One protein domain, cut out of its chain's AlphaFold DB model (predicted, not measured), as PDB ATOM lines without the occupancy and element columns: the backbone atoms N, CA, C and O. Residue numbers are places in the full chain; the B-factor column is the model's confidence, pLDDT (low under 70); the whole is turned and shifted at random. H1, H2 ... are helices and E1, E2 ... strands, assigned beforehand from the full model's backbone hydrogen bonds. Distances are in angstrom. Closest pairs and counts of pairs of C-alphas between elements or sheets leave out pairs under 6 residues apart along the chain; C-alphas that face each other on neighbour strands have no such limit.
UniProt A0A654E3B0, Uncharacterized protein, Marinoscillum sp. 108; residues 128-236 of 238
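AT A GLANCE: This is residues 128 to 236 of the 238 residues of an uncharacterized protein of Marinoscillum sp. 108 (UniProt A0A654E3B0). The domain is a closed barrel of eight antiparallel strands, with E2 folded back as an extra strand on the second half of E1 and the short helix H1 beside the barrel wall. Round the ring run E1, E3, E4, E5, E6, E7, E8 and E9 and back to E1; the ring is thinly joined between E4 and E5, where the pairing covers residues 165 to 166 and 184 to 185. The printed part has 109 residues, with one named helix and nine named strands in the order E1, E2, H1, E3, E4, E5, E6, E7, E8, E9, and its class is mostly strand. It is compact, with a radius of gyration of the C-alphas of 13.3 A, and its rounded outline spans 36 by 32 by 26 A.

HOW THE PARTS SIT: In the barrel, E1, residues 133 to 142, has staggered pairing with three neighbours. E3, residues 156 to 160, and E2, residues 145 to 148, lie on one side of E1, beside residues 133 to 136 and 139 to 142; E9, residues 228 to 235, lies on the other side. E1 and E3 are antiparallel at 128 degrees, with N 135 and O 158 2.8 A apart. E1 and E2 form a hairpin, with N 140 and O 147 at 2.9 A. E9 and E1 close the ring, antiparallel at 139 degrees, with N 138 and O 232 at 2.9 A. From E3 to E9 the strands make a meander, each the antiparallel neighbour of the one before. E3 and E4, residues 165 to 170, form a hairpin at 160 degrees, with N 159 and O 167 at 2.8 A. E4 and E5, residues 184 to 189, form a hairpin with N 166 and O 184 at 2.8 A. E5 and E6, residues 192 to 195, form a hairpin at 175 degrees, with N 187 and O 194 at 2.8 A. E6 and E7, residues 206 to 212, form a hairpin with N 207 and O 193 at 2.7 A. E7 and E8, residues 216 to 222, form a hairpin with N 210 and O 218 at 2.9 A, and the hairpin of E8 and E9 has N 221 and O 229 at 2.8 A. H1, residues 151 to 154, is on the barrel at the sheet's level, with a height over the sheet of 0.0 A; the closest C-alphas of E1 and H1 are those of Pro 137 and Asn 154, 5.3 A apart. H1 is too short for an O i to N i+4 pair; its one O i to N i+3 pair is within range. E1 and E6 are among the pairs that are apart.

IN THESE COORDINATES: E1 begins at C-alpha 133, at (70.960, 17.768, 90.697), and is 26.8 A long. E9 is 22.3 A long and ends at C-alpha 235, at (70.425, 15.044, 97.865). E8 measures 19.5 A, E5 17.5 A, E4 16.8 A, E7 15.7 A and E3 13.2 A. E6 and E2, four residues each, and H1 are shorter; C-alpha 151, where H1 begins, is at (58.570, 3.684, 101.200).

THE WHOLE: The two C-alphas farthest apart are those of Val 130 and Asn 143, 37.4 A. The printed part has no cut. The link from E4 to E5 is long: residues 171 to 183 hold no named element, and their C-alphas lie 9 to 20 A from the mean of the C-alphas. The link from E6 to E7 is short, and the other links are tight. The mean pLDDT of the printed part of this predicted model is 76.2, and 38 printed residues are under 70: residues 149 to 155, 170 to 183, 196 to 206 and 222 to 227.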
ATOM      1  N   SER A 128      70.026  23.226  91.625       91.00
ATOM      2  CA  SER A 128      70.235  22.839  90.218       91.00
ATOM      3  C   SER A 128      71.692  22.903  89.742       91.00
ATOM      4  O   SER A 128      72.566  23.449  90.418       91.00
ATOM      5  N   SER A 129      71.967  22.297  88.583       90.69
ATOM      6  CA  SER A 129      73.233  22.399  87.833       90.69
ATOM      7  C   SER A 129      72.997  22.081  86.350       90.69
ATOM      8  O   SER A 129      71.909  21.637  85.985       90.69
ATOM      9  N   VAL A 130      73.995  22.257  85.478       89.56
ATOM     10  CA  VAL A 130      73.878  21.854  84.058       89.56
ATOM     11  C   VAL A 130      73.746  20.344  83.878       89.56
ATOM     12  O   VAL A 130      72.961  19.898  83.051       89.56
ATOM     13  N   GLY A 131      74.447  19.541  84.684       89.69
ATOM     14  CA  GLY A 131      74.263  18.082  84.705       89.69
ATOM     15  C   GLY A 131      72.987  17.624  85.428       89.69
ATOM     16  O   GLY A 131      72.690  16.431  85.468       89.69
ATOM     17  N   GLY A 132      72.249  18.565  86.018       91.38
ATOM     18  CA  GLY A 132      71.130  18.319  86.910       91.38
ATOM     19  C   GLY A 132      71.570  17.872  88.306       91.38
ATOM     20  O   GLY A 132      72.553  17.147  88.481       91.38
ATOM     21  N   LYS A 133      70.819  18.288  89.328       91.81
ATOM     22  CA  LYS A 133      70.960  17.768  90.697       91.81
ATOM     23  C   LYS A 133      69.736  16.967  91.081       91.81
ATOM     24  O   LYS A 133      68.622  17.432  90.864       91.81
ATOM     25  N   VAL A 134      69.967  15.786  91.648       90.88
ATOM     26  CA  VAL A 134      68.923  14.813  91.972       90.88
ATOM     27  C   VAL A 134      68.570  14.876  93.457       90.88
ATOM     28  O   VAL A 134      69.453  14.870  94.323       90.88
ATOM     29  N   TRP A 135      67.271  14.910  93.731       89.44
ATOM     30  CA  TRP A 135      66.699  15.058  95.060       89.44
ATOM     31  C   TRP A 135      65.589  14.052  95.281       89.44
ATOM     32  O   TRP A 135      64.687  13.935  94.456       89.44
ATOM     33  N   SER A 136      65.609  13.391  96.434       86.75
ATOM     34  CA  SER A 136      64.543  12.476  96.835       86.75
ATOM     35  C   SER A 136      63.904  12.948  98.128       86.75
ATOM     36  O   SER A 136      64.636  13.331  99.050       86.75
ATOM     37  N   PRO A 137      62.573  12.885  98.255       85.19
ATOM     38  CA  PRO A 137      61.945  13.099  99.541       85.19
ATOM     39  C   PRO A 137      62.393  11.998 100.513       85.19
ATOM     40  O   PRO A 137      62.726  10.879 100.115       85.19
ATOM     41  N   LYS A 138      62.482  12.349 101.796       86.06
ATOM     42  CA  LYS A 138      62.904  11.428 102.865       86.06
ATOM     43  C   LYS A 138      61.973  11.454 104.062       86.06
ATOM     44  O   LYS A 138      61.708  10.423 104.673       86.06
ATOM     45  N   PHE A 139      61.488  12.642 104.412       88.31
ATOM     46  CA  PHE A 139      60.667  12.838 105.596       88.31
ATOM     47  C   PHE A 139      59.553  13.828 105.310       88.31
ATOM     48  O   PHE A 139      59.709  14.742 104.496       88.31
ATOM     49  N   ILE A 140      58.457  13.684 106.042       88.06
ATOM     50  CA  ILE A 140      57.424  14.709 106.137       88.06
ATOM     51  C   ILE A 140      57.310  15.195 107.575       88.06
ATOM     52  O   ILE A 140      57.587  14.455 108.522       88.06
ATOM     53  N   LEU A 141      56.898  16.445 107.742       89.19
ATOM     54  CA  LEU A 141      56.636  17.010 109.056       89.19
ATOM     55  C   LEU A 141      55.202  16.666 109.481       89.19
ATOM     56  O   LEU A 141      54.237  17.115 108.862       89.19
ATOM     57  N   GLN A 142      55.057  15.887 110.552       86.31
ATOM     58  CA  GLN A 142      53.773  15.564 111.178       86.31
ATOM     59  C   GLN A 142      53.848  15.842 112.674       86.31
ATOM     60  O   GLN A 142      54.743  15.344 113.348       86.31
ATOM     61  N   ASN A 143      52.898  16.618 113.204       88.00
ATOM     62  CA  ASN A 143      52.856  16.977 114.628       88.00
ATOM     63  C   ASN A 143      54.215  17.492 115.148       88.00
ATOM     64  O   ASN A 143      54.685  17.057 116.195       88.00
ATOM     65  N   GLU A 144      54.857  18.375 114.374       88.62
ATOM     66  CA  GLU A 144      56.178  18.963 114.671       88.62
ATOM     67  C   GLU A 144      57.347  17.959 114.720       88.62
ATOM     68  O   GLU A 144      58.450  18.301 115.145       88.62
ATOM     69  N   GLN A 145      57.145  16.729 114.245       91.81
ATOM     70  CA  GLN A 145      58.178  15.702 114.157       91.81
ATOM     71  C   GLN A 145      58.404  15.271 112.709       91.81
ATOM     72  O   GLN A 145      57.462  15.089 111.937       91.81
ATOM     73  N   TRP A 146      59.674  15.098 112.340       91.31
ATOM     74  CA  TRP A 146      60.043  14.501 111.062       91.31
ATOM     75  C   TRP A 146      59.812  12.998 111.126       91.31
ATOM     76  O   TRP A 146      60.444  12.296 111.917       91.31
ATOM     77  N   VAL A 147      58.901  12.516 110.292       89.12
ATOM     78  CA  VAL A 147      58.581  11.096 110.172       89.12
ATOM     79  C   VAL A 147      58.906  10.628 108.764       89.12
ATOM     80  O   VAL A 147      58.709  11.359 107.792       89.12
ATOM     81  N   GLN A 148      59.431   9.410 108.653       82.88
ATOM     82  CA  GLN A 148      59.628   8.783 107.353       82.88
ATOM     83  C   GLN A 148      58.249   8.531 106.744       82.88
ATOM     84  O   GLN A 148      57.397   7.890 107.361       82.88
ATOM     85  N   TYR A 149      58.018   9.110 105.571       69.50
ATOM     86  CA  TYR A 149      56.805   8.863 104.804       69.50
ATOM     87  C   TYR A 149      56.977   7.562 104.022       69.50
ATOM     88  O   TYR A 149      58.115   7.167 103.772       69.50
ATOM     89  N   ASP A 150      55.860   6.906 103.705       66.69
ATOM     90  CA  ASP A 150      55.762   5.595 103.045       66.69
ATOM     91  C   ASP A 150      56.894   5.322 102.031       66.69
ATOM     92  O   ASP A 150      57.298   6.220 101.287       66.69
ATOM     93  N   ASP A 151      57.393   4.084 101.987       59.22
ATOM     94  CA  ASP A 151      58.570   3.684 101.200       59.22
ATOM     95  C   ASP A 151      58.428   4.070  99.721       59.22
ATOM     96  O   ASP A 151      59.390   4.507  99.096       59.22
ATOM     97  N   CYS A 152      57.196   4.037  99.213       62.91
ATOM     98  CA  CYS A 152      56.822   4.463  97.871       62.91
ATOM     99  C   CYS A 152      57.204   5.900  97.503       62.91
ATOM    100  O   CYS A 152      57.593   6.164  96.373       62.91
ATOM    101  N   PHE A 153      57.076   6.839  98.437       64.31
ATOM    102  CA  PHE A 153      57.368   8.244  98.165       64.31
ATOM    103  C   PHE A 153      58.874   8.505  98.143       64.31
ATOM    104  O   PHE A 153      59.343   9.350  97.393       64.31
ATOM    105  N   ASN A 154      59.649   7.759  98.935       64.81
ATOM    106  CA  ASN A 154      61.101   7.940  99.044       64.81
ATOM    107  C   ASN A 154      61.871   7.512  97.781       64.81
ATOM    108  O   ASN A 154      63.056   7.856  97.657       64.81
ATOM    109  N   ASP A 155      61.207   6.774  96.889       69.06
ATOM    110  CA  ASP A 155      61.731   6.287  95.610       69.06
ATOM    111  C   ASP A 155      61.631   7.325  94.483       69.06
ATOM    112  O   ASP A 155      62.322   7.198  93.466       69.06
ATOM    113  N   ASP A 156      60.826   8.373  94.677       75.56
ATOM    114  CA  ASP A 156      60.722   9.482  93.741       75.56
ATOM    115  C   ASP A 156      62.024  10.290  93.744       75.56
ATOM    116  O   ASP A 156      62.566  10.665  94.793       75.56
ATOM    117  N   GLN A 157      62.557  10.584  92.560       83.25
ATOM    118  CA  GLN A 157      63.699  11.477  92.422       83.25
ATOM    119  C   GLN A 157      63.410  12.574  91.406       83.25
ATOM    120  O   GLN A 157      63.091  12.314  90.247       83.25
ATOM    121  N   TYR A 158      63.587  13.811  91.848       84.88
ATOM    122  CA  TYR A 158      63.447  15.008  91.034       84.88
ATOM    123  C   TYR A 158      64.834  15.507  90.669       84.88
ATOM    124  O   TYR A 158      65.672  15.726  91.548       84.88
ATOM    125  N   GLN A 159      65.090  15.681  89.379       89.62
ATOM    126  CA  GLN A 159      66.348  16.210  88.880       89.62
ATOM    127  C   GLN A 159      66.126  17.602  88.297       89.62
ATOM    128  O   GLN A 159      65.446  17.741  87.288       89.62
ATOM    129  N   PHE A 160      66.723  18.624  88.913       90.19
ATOM    130  CA  PHE A 160      66.583  20.015  88.476       90.19
ATOM    131  C   PHE A 160      67.807  20.475  87.692       90.19
ATOM    132  O   PHE A 160      68.934  20.433  88.206       90.19
ATOM    133  N   TYR A 161      67.577  20.961  86.475       91.31
ATOM    134  CA  TYR A 161      68.606  21.516  85.602       91.31
ATOM    135  C   TYR A 161      68.624  23.048  85.647       91.31
ATOM    136  O   TYR A 161      67.594  23.694  85.832       91.31
ATOM    137  N   LYS A 162      69.804  23.642  85.436       89.88
ATOM    138  CA  LYS A 162      70.025  25.106  85.390       89.88
ATOM    139  C   LYS A 162      69.268  25.803  84.248       89.88
ATOM    140  O   LYS A 162      69.132  27.020  84.235       89.88
ATOM    141  N   ASN A 163      68.791  25.065  83.259       88.50
ATOM    142  CA  ASN A 163      68.001  25.611  82.159       88.50
ATOM    143  C   ASN A 163      66.487  25.612  82.442       88.50
ATOM    144  O   ASN A 163      65.721  25.912  81.532       88.50
ATOM    145  N   PHE A 164      66.080  25.324  83.686       87.94
ATOM    146  CA  PHE A 164      64.689  25.184  84.137       87.94
ATOM    147  C   PHE A 164      63.986  23.900  83.711       87.94
ATOM    148  O   PHE A 164      62.824  23.710  84.070       87.94
ATOM    149  N   ASP A 165      64.673  22.994  83.022       87.56
ATOM    150  CA  ASP A 165      64.130  21.666  82.781       87.56
ATOM    151  C   ASP A 165      64.177  20.847  84.074       87.56
ATOM    152  O   ASP A 165      65.024  21.051  84.961       87.56
ATOM    153  N   MET A 166      63.241  19.916  84.192       86.31
ATOM    154  CA  MET A 166      63.174  18.968  85.287       86.31
ATOM    155  C   MET A 166      62.863  17.572  84.760       86.31
ATOM    156  O   MET A 166      61.844  17.352  84.100       86.31
ATOM    157  N   ASP A 167      63.700  16.622  85.164       83.62
ATOM    158  CA  ASP A 167      63.444  15.204  84.961       83.62
ATOM    159  C   ASP A 167      62.917  14.558  86.237       83.62
ATOM    160  O   ASP A 167      63.229  14.958  87.363       83.62
ATOM    161  N   PHE A 168      62.162  13.487  86.036       78.38
ATOM    162  CA  PHE A 168      61.693  12.614  87.093       78.38
ATOM    163  C   PHE A 168      62.282  11.220  86.888       78.38
ATOM    164  O   PHE A 168      62.145  10.623  85.817       78.38
ATOM    165  N   ARG A 169      62.948  10.694  87.917       75.38
ATOM    166  CA  ARG A 169      63.468   9.325  87.944       75.38
ATOM    167  C   ARG A 169      62.712   8.556  89.014       75.38
ATOM    168  O   ARG A 169      62.677   8.976  90.164       75.38
ATOM    169  N   ASN A 170      62.144   7.419  88.633       66.88
ATOM    170  CA  ASN A 170      61.528   6.489  89.567       66.88
ATOM    171  C   ASN A 170      62.292   5.167  89.536       66.88
ATOM    172  O   ASN A 170      62.496   4.598  88.461       66.88
ATOM    173  N   ASN A 171      62.690   4.677  90.708       55.28
ATOM    174  CA  ASN A 171      63.329   3.372  90.841       55.28
ATOM    175  C   ASN A 171      62.329   2.221  91.068       55.28
ATOM    176  O   ASN A 171      62.669   1.079  90.753       55.28
ATOM    177  N   THR A 172      61.091   2.489  91.504       56.44
ATOM    178  CA  THR A 172      60.069   1.457  91.744       56.44
ATOM    179  C   THR A 172      58.644   1.979  91.505       56.44
ATOM    180  O   THR A 172      58.159   2.878  92.183       56.44
ATOM    181  N   LYS A 173      57.894   1.374  90.569       54.25
ATOM    182  CA  LYS A 173      56.449   1.648  90.456       54.25
ATOM    183  C   LYS A 173      55.730   1.063  91.672       54.25
ATOM    184  O   LYS A 173      55.705  -0.157  91.841       54.25
ATOM    185  N   CYS A 174      55.088   1.908  92.467       53.62
ATOM    186  CA  CYS A 174      54.178   1.438  93.497       53.62
ATOM    187  C   CYS A 174      52.963   0.766  92.864       53.62
ATOM    188  O   CYS A 174      52.369   1.257  91.902       53.62
ATOM    189  N   VAL A 175      52.617  -0.417  93.370       49.59
ATOM    190  CA  VAL A 175      51.519  -1.210  92.818       49.59
ATOM    191  C   VAL A 175      50.207  -0.470  93.082       49.59
ATOM    192  O   VAL A 175      49.727  -0.437  94.210       49.59
ATOM    193  N   GLY A 176      49.625   0.113  92.033       52.03
ATOM    194  CA  GLY A 176      48.317   0.772  92.083       52.03
ATOM    195  C   GLY A 176      48.331   2.303  92.126       52.03
ATOM    196  O   GLY A 176      47.248   2.883  92.158       52.03
ATOM    197  N   SER A 177      49.489   2.969  92.083       48.75
ATOM    198  CA  SER A 177      49.536   4.421  91.861       48.75
ATOM    199  C   SER A 177      49.343   4.722  90.373       48.75
ATOM    200  O   SER A 177      50.032   4.144  89.526       48.75
ATOM    201  N   THR A 178      48.408   5.614  90.045       47.88
ATOM    202  CA  THR A 178      48.380   6.257  88.727       47.88
ATOM    203  C   THR A 178      49.708   6.966  88.482       47.88
ATOM    204  O   THR A 178      50.437   7.285  89.420       47.88
ATOM    205  N   GLU A 179      50.057   7.126  87.210       50.25
ATOM    206  CA  GLU A 179      51.267   7.809  86.759       50.25
ATOM    207  C   GLU A 179      51.185   9.307  87.086       50.25
ATOM    208  O   GLU A 179      51.014  10.139  86.203       50.25
ATOM    209  N   ASP A 180      51.297   9.664  88.364       50.00
ATOM    210  CA  ASP A 180      51.397  11.049  88.820       50.00
ATOM    211  C   ASP A 180      52.864  11.489  88.670       50.00
ATOM    212  O   ASP A 180      53.543  11.870  89.621       50.00
ATOM    213  N   PHE A 181      53.394  11.343  87.454       58.31
ATOM    214  CA  PHE A 181      54.763  11.706  87.119       58.31
ATOM    215  C   PHE A 181      54.781  13.142  86.619       58.31
ATOM    216  O   PHE A 181      54.161  13.489  85.611       58.31
ATOM    217  N   PHE A 182      55.515  13.992  87.323       61.25
ATOM    218  CA  PHE A 182      55.718  15.371  86.919       61.25
ATOM    219  C   PHE A 182      57.081  15.443  86.235       61.25
ATOM    220  O   PHE A 182      58.103  15.460  86.906       61.25
ATOM    221  N   THR A 183      57.097  15.439  84.905       61.38
ATOM    222  CA  THR A 183      58.201  15.978  84.094       61.38
ATOM    223  C   THR A 183      57.771  17.333  83.551       61.38
ATOM    224  O   THR A 183      56.571  17.543  83.352       61.38
ATOM    225  N   GLY A 184      58.717  18.237  83.318       70.88
ATOM    226  CA  GLY A 184      58.424  19.527  82.697       70.88
ATOM    227  C   GLY A 184      59.376  20.616  83.161       70.88
ATOM    228  O   GLY A 184      60.564  20.370  83.352       70.88
ATOM    229  N   GLN A 185      58.858  21.829  83.339       78.38
ATOM    230  CA  GLN A 185      59.667  22.983  83.722       78.38
ATOM    231  C   GLN A 185      59.495  23.346  85.190       78.38
ATOM    232  O   GLN A 185      58.413  23.211  85.764       78.38
ATOM    233  N   TRP A 186      60.548  23.890  85.786       83.44
ATOM    234  CA  TRP A 186      60.500  24.448  87.126       83.44
ATOM    235  C   TRP A 186      60.896  25.921  87.127       83.44
ATOM    236  O   TRP A 186      61.810  26.357  86.437       83.44
ATOM    237  N   PHE A 187      60.221  26.709  87.950       79.75
ATOM    238  CA  PHE A 187      60.507  28.127  88.129       79.75
ATOM    239  C   PHE A 187      60.568  28.426  89.611       79.75
ATOM    240  O   PHE A 187      59.780  27.885  90.384       79.75
ATOM    241  N   GLY A 188      61.479  29.294  90.033       76.50
ATOM    242  CA  GLY A 188      61.610  29.569  91.448       76.50
ATOM    243  C   GLY A 188      62.130  30.949  91.784       76.50
ATOM    244  O   GLY A 188      62.590  31.717  90.944       76.50
ATOM    245  N   SER A 189      62.041  31.232  93.068       79.75
ATOM    246  CA  SER A 189      62.642  32.352  93.765       79.75
ATOM    247  C   SER A 189      63.226  31.832  95.078       79.75
ATOM    248  O   SER A 189      63.055  30.662  95.427       79.75
ATOM    249  N   ALA A 190      63.841  32.713  95.864       79.00
ATOM    250  CA  ALA A 190      64.357  32.354  97.183       79.00
ATOM    251  C   ALA A 190      63.289  31.805  98.157       79.00
ATOM    252  O   ALA A 190      63.651  31.252  99.190       79.00
ATOM    253  N   THR A 191      61.992  31.961  97.861       78.38
ATOM    254  CA  THR A 191      60.889  31.576  98.761       78.38
ATOM    255  C   THR A 191      59.834  30.676  98.118       78.38
ATOM    256  O   THR A 191      58.922  30.206  98.799       78.38
ATOM    257  N   GLN A 192      59.909  30.418  96.813       79.44
ATOM    258  CA  GLN A 192      58.887  29.653  96.096       79.44
ATOM    259  C   GLN A 192      59.509  28.854  94.959       79.44
ATOM    260  O   GLN A 192      60.357  29.379  94.249       79.44
ATOM    261  N   LEU A 193      59.053  27.618  94.769       77.62
ATOM    262  CA  LEU A 193      59.427  26.743  93.662       77.62
ATOM    263  C   LEU A 193      58.148  26.176  93.040       77.62
ATOM    264  O   LEU A 193      57.380  25.491  93.703       77.62
ATOM    265  N   SER A 194      57.898  26.440  91.770       73.75
ATOM    266  CA  SER A 194      56.763  25.901  91.026       73.75
ATOM    267  C   SER A 194      57.262  24.917  89.981       73.75
ATOM    268  O   SER A 194      58.138  25.257  89.194       73.75
ATOM    269  N   ILE A 195      56.698  23.714  89.978       72.12
ATOM    270  CA  ILE A 195      56.966  22.641  89.026       72.12
ATOM    271  C   ILE A 195      55.727  22.480  88.149       72.12
ATOM    272  O   ILE A 195      54.613  22.301  88.638       72.12
ATOM    273  N   TYR A 196      55.914  22.537  86.842       65.69
ATOM    274  CA  TYR A 196      54.853  22.367  85.862       65.69
ATOM    275  C   TYR A 196      54.996  20.996  85.214       65.69
ATOM    276  O   TYR A 196      56.100  20.585  84.871       65.69
ATOM    277  N   SER A 197      53.875  20.285  85.085       61.09
ATOM    278  CA  SER A 197      53.823  19.024  84.350       61.09
ATOM    279  C   SER A 197      53.561  19.294  82.876       61.09
ATOM    280  O   SER A 197      52.714  20.125  82.550       61.09
ATOM    281  N   ASP A 198      54.191  18.517  82.004       57.66
ATOM    282  CA  ASP A 198      53.870  18.488  80.574       57.66
ATOM    283  C   ASP A 198      52.547  17.753  80.263       57.66
ATOM    284  O   ASP A 198      52.080  17.755  79.121       57.66
ATOM    285  N   ALA A 199      51.907  17.115  81.252       58.56
ATOM    286  CA  ALA A 199      50.633  16.426  81.060       58.56
ATOM    287  C   ALA A 199      49.471  17.428  80.906       58.56
ATOM    288  O   ALA A 199      49.229  18.259  81.779       58.56
ATOM    289  N   ALA A 200      48.706  17.294  79.816       49.06
ATOM    290  CA  ALA A 200      47.717  18.268  79.324       49.06
ATOM    291  C   ALA A 200      46.550  18.627  80.278       49.06
ATOM    292  O   ALA A 200      45.770  19.524  79.966       49.06
ATOM    293  N   GLU A 201      46.427  17.969  81.433       54.00
ATOM    294  CA  GLU A 201      45.369  18.208  82.430       54.00
ATOM    295  C   GLU A 201      45.904  18.327  83.871       54.00
ATOM    296  O   GLU A 201      45.136  18.403  84.830       54.00
ATOM    297  N   SER A 202      47.226  18.362  84.040       55.97
ATOM    298  CA  SER A 202      47.866  18.442  85.348       55.97
ATOM    299  C   SER A 202      47.984  19.898  85.802       55.97
ATOM    300  O   SER A 202      48.693  20.711  85.206       55.97
ATOM    301  N   ALA A 203      47.292  20.246  86.888       54.09
ATOM    302  CA  ALA A 203      47.619  21.447  87.642       54.09
ATOM    303  C   ALA A 203      48.991  21.197  88.283       54.09
ATOM    304  O   ALA A 203      49.075  20.465  89.264       54.09
ATOM    305  N   GLY A 204      50.061  21.727  87.680       58.78
ATOM    306  CA  GLY A 204      51.439  21.523  88.138       58.78
ATOM    307  C   GLY A 204      51.620  21.651  89.660       58.78
ATOM    308  O   GLY A 204      50.873  22.353  90.347       58.78
ATOM    309  N   LEU A 205      52.627  20.972  90.204       65.50
ATOM    310  CA  LEU A 205      52.937  21.016  91.631       65.50
ATOM    311  C   LEU A 205      53.667  22.314  91.984       65.50
ATOM    312  O   LEU A 205      54.807  22.525  91.589       65.50
ATOM    313  N   SER A 206      53.064  23.173  92.806       67.62
ATOM    314  CA  SER A 206      53.798  24.288  93.415       67.62
ATOM    315  C   SER A 206      54.180  23.975  94.854       67.62
ATOM    316  O   SER A 206      53.344  23.579  95.665       67.62
ATOM    317  N   PHE A 207      55.436  24.265  95.174       75.06
ATOM    318  CA  PHE A 207      56.027  24.185  96.498       75.06
ATOM    319  C   PHE A 207      56.342  25.592  97.002       75.06
ATOM    320  O   PHE A 207      56.817  26.464  96.266       75.06
ATOM    321  N   LYS A 208      56.129  25.830  98.291       81.06
ATOM    322  CA  LYS A 208      56.783  26.961  98.952       81.06
ATOM    323  C   LYS A 208      58.152  26.493  99.426       81.06
ATOM    324  O   LYS A 208      58.219  25.571 100.236       81.06
ATOM    325  N   LEU A 209      59.221  27.095  98.907       83.94
ATOM    326  CA  LEU A 209      60.579  26.767  99.332       83.94
ATOM    327  C   LEU A 209      60.799  27.383 100.714       83.94
ATOM    328  O   LEU A 209      60.715  28.601 100.874       83.94
ATOM    329  N   LEU A 210      61.032  26.537 101.711       85.62
ATOM    330  CA  LEU A 210      61.305  26.974 103.078       85.62
ATOM    331  C   LEU A 210      62.798  27.084 103.345       85.62
ATOM    332  O   LEU A 210      63.236  27.999 104.037       85.62
ATOM    333  N   GLU A 211      63.564  26.143 102.804       89.00
ATOM    334  CA  GLU A 211      64.991  26.024 103.061       89.00
ATOM    335  C   GLU A 211      65.680  25.380 101.861       89.00
ATOM    336  O   GLU A 211      65.114  24.500 101.212       89.00
ATOM    337  N   SER A 212      66.913  25.797 101.585       88.88
ATOM    338  CA  SER A 212      67.771  25.188 100.575       88.88
ATOM    339  C   SER A 212      69.221  25.221 101.042       88.88
ATOM    340  O   SER A 212      69.737  26.277 101.408       88.88
ATOM    341  N   SER A 213      69.878  24.070 100.983       90.44
ATOM    342  CA  SER A 213      71.286  23.868 101.301       90.44
ATOM    343  C   SER A 213      71.965  23.041 100.193       90.44
ATOM    344  O   SER A 213      71.285  22.480  99.326       90.44
ATOM    345  N   PRO A 214      73.304  22.921 100.202       89.44
ATOM    346  CA  PRO A 214      74.021  22.053  99.268       89.44
ATOM    347  C   PRO A 214      73.644  20.562  99.327       89.44
ATOM    348  O   PRO A 214      73.919  19.847  98.352       89.44
ATOM    349  N   ASP A 215      73.034  20.110 100.431       91.81
ATOM    350  CA  ASP A 215      72.767  18.698 100.741       91.81
ATOM    351  C   ASP A 215      71.276  18.372 100.926       91.81
ATOM    352  O   ASP A 215      70.881  17.206 100.836       91.81
ATOM    353  N   HIS A 216      70.423  19.377 101.138       91.94
ATOM    354  CA  HIS A 216      68.978  19.196 101.286       91.94
ATOM    355  C   HIS A 216      68.179  20.432 100.885       91.94
ATOM    356  O   HIS A 216      68.694  21.548 100.838       91.94
ATOM    357  N   PHE A 217      66.880  20.254 100.666       91.12
ATOM    358  CA  PHE A 217      65.933  21.366 100.657       91.12
ATOM    359  C   PHE A 217      64.619  20.966 101.327       91.12
ATOM    360  O   PHE A 217      64.289  19.785 101.439       91.12
ATOM    361  N   VAL A 218      63.867  21.962 101.793       89.94
ATOM    362  CA  VAL A 218      62.569  21.770 102.449       89.94
ATOM    363  C   VAL A 218      61.506  22.551 101.695       89.94
ATOM    364  O   VAL A 218      61.661  23.751 101.454       89.94
ATOM    365  N   GLY A 219      60.414  21.877 101.337       87.25
ATOM    366  CA  GLY A 219      59.289  22.470 100.616       87.25
ATOM    367  C   GLY A 219      57.947  22.190 101.286       87.25
ATOM    368  O   GLY A 219      57.737  21.110 101.827       87.25
ATOM    369  N   GLU A 220      57.015  23.142 101.234       83.94
ATOM    370  CA  GLU A 220      55.602  22.883 101.554       83.94
ATOM    371  C   GLU A 220      54.849  22.517 100.277       83.94
ATOM    372  O   GLU A 220      54.696  23.356  99.386       83.94
ATOM    373  N   LEU A 221      54.368  21.278 100.205       77.81
ATOM    374  CA  LEU A 221      53.555  20.749  99.121       77.81
ATOM    375  C   LEU A 221      52.072  20.820  99.495       77.81
ATOM    376  O   LEU A 221      51.683  20.461 100.606       77.81
ATOM    377  N   ARG A 222      51.218  21.221  98.552       69.31
ATOM    378  CA  ARG A 222      49.768  21.056  98.695       69.31
ATOM    379  C   ARG A 222      49.357  19.694  98.138       69.31
ATOM    380  O   ARG A 222      49.411  19.488  96.933       69.31
ATOM    381  N   ALA A 223      48.931  18.787  99.010       63.12
ATOM    382  CA  ALA A 223      48.379  17.497  98.617       63.12
ATOM    383  C   ALA A 223      47.007  17.654  97.938       63.12
ATOM    384  O   ALA A 223      46.306  18.647  98.147       63.12
ATOM    385  N   THR A 224      46.580  16.633  97.192       56.97
ATOM    386  CA  THR A 224      45.294  16.582  96.465       56.97
ATOM    387  C   THR A 224      44.077  16.778  97.377       56.97
ATOM    388  O   THR A 224      43.044  17.281  96.946       56.97
ATOM    389  N   SER A 225      44.203  16.451  98.667       57.56
ATOM    390  CA  SER A 225      43.189  16.708  99.703       57.56
ATOM    391  C   SER A 225      43.059  18.187 100.103       57.56
ATOM    392  O   SER A 225      42.209  18.535 100.920       57.56
ATOM    393  N   GLY A 226      43.918  19.063  99.574       63.16
ATOM    394  CA  GLY A 226      44.039  20.472  99.949       63.16
ATOM    395  C   GLY A 226      44.943  20.726 101.161       63.16
ATOM    396  O   GLY A 226      45.266  21.888 101.428       63.16
ATOM    397  N   GLN A 227      45.375  19.671 101.862       69.19
ATOM    398  CA  GLN A 227      46.282  19.747 103.008       69.19
ATOM    399  C   GLN A 227      47.689  20.181 102.578       69.19
ATOM    400  O   GLN A 227      48.206  19.721 101.563       69.19
ATOM    401  N   LEU A 228      48.319  21.052 103.369       76.19
ATOM    402  CA  LEU A 228      49.735  21.380 103.217       76.19
ATOM    403  C   LEU A 228      50.581  20.371 103.998       76.19
ATOM    404  O   LEU A 228      50.299  20.094 105.163       76.19
ATOM    405  N   ILE A 229      51.603  19.830 103.344       81.88
ATOM    406  CA  ILE A 229      52.564  18.888 103.911       81.88
ATOM    407  C   ILE A 229      53.954  19.481 103.708       81.88
ATOM    408  O   ILE A 229      54.335  19.803 102.583       81.88
ATOM    409  N   THR A 230      54.723  19.627 104.782       88.38
ATOM    410  CA  THR A 230      56.133  20.013 104.684       88.38
ATOM    411  C   THR A 230      56.975  18.768 104.448       88.38
ATOM    412  O   THR A 230      56.875  17.803 105.204       88.38
ATOM    413  N   VAL A 231      57.800  18.793 103.408       87.56
ATOM    414  CA  VAL A 231      58.600  17.661 102.940       87.56
ATOM    415  C   VAL A 231      60.078  18.037 102.968       87.56
ATOM    416  O   VAL A 231      60.461  19.111 102.501       87.56
ATOM    417  N   TYR A 232      60.900  17.141 103.505       90.94
ATOM    418  CA  TYR A 232      62.354  17.220 103.458       90.94
ATOM    419  C   TYR A 232      62.874  16.383 102.291       90.94
ATOM    420  O   TYR A 232      62.592  15.183 102.209       90.94
ATOM    421  N   PHE A 233      63.679  17.005 101.436       89.94
ATOM    422  CA  PHE A 233      64.341  16.369 100.306       89.94
ATOM    423  C   PHE A 233      65.837  16.276 100.570       89.94
ATOM    424  O   PHE A 233      66.500  17.288 100.792       89.94
ATOM    425  N   GLY A 234      66.370  15.060 100.529       90.62
ATOM    426  CA  GLY A 234      67.802  14.807 100.617       90.62
ATOM    427  C   GLY A 234      68.420  14.700  99.230       90.62
ATOM    428  O   GLY A 234      67.830  14.101  98.323       90.62
ATOM    429  N   LYS A 235      69.624  15.244  99.070       87.94
ATOM    430  CA  LYS A 235      70.425  15.044  97.865       87.94
ATOM    431  C   LYS A 235      70.790  13.575  97.717       87.94
ATOM    432  O   LYS A 235      71.244  12.935  98.666       87.94
ATOM    433  N   THR A 236      70.627  13.045  96.516       80.69
ATOM    434  CA  THR A 236      71.079  11.693  96.183       80.69
ATOM    435  C   THR A 236      72.331  11.776  95.332       80.69
ATOM    436  O   THR A 236      72.388  12.558  94.382       80.69
TER     437      THR A 236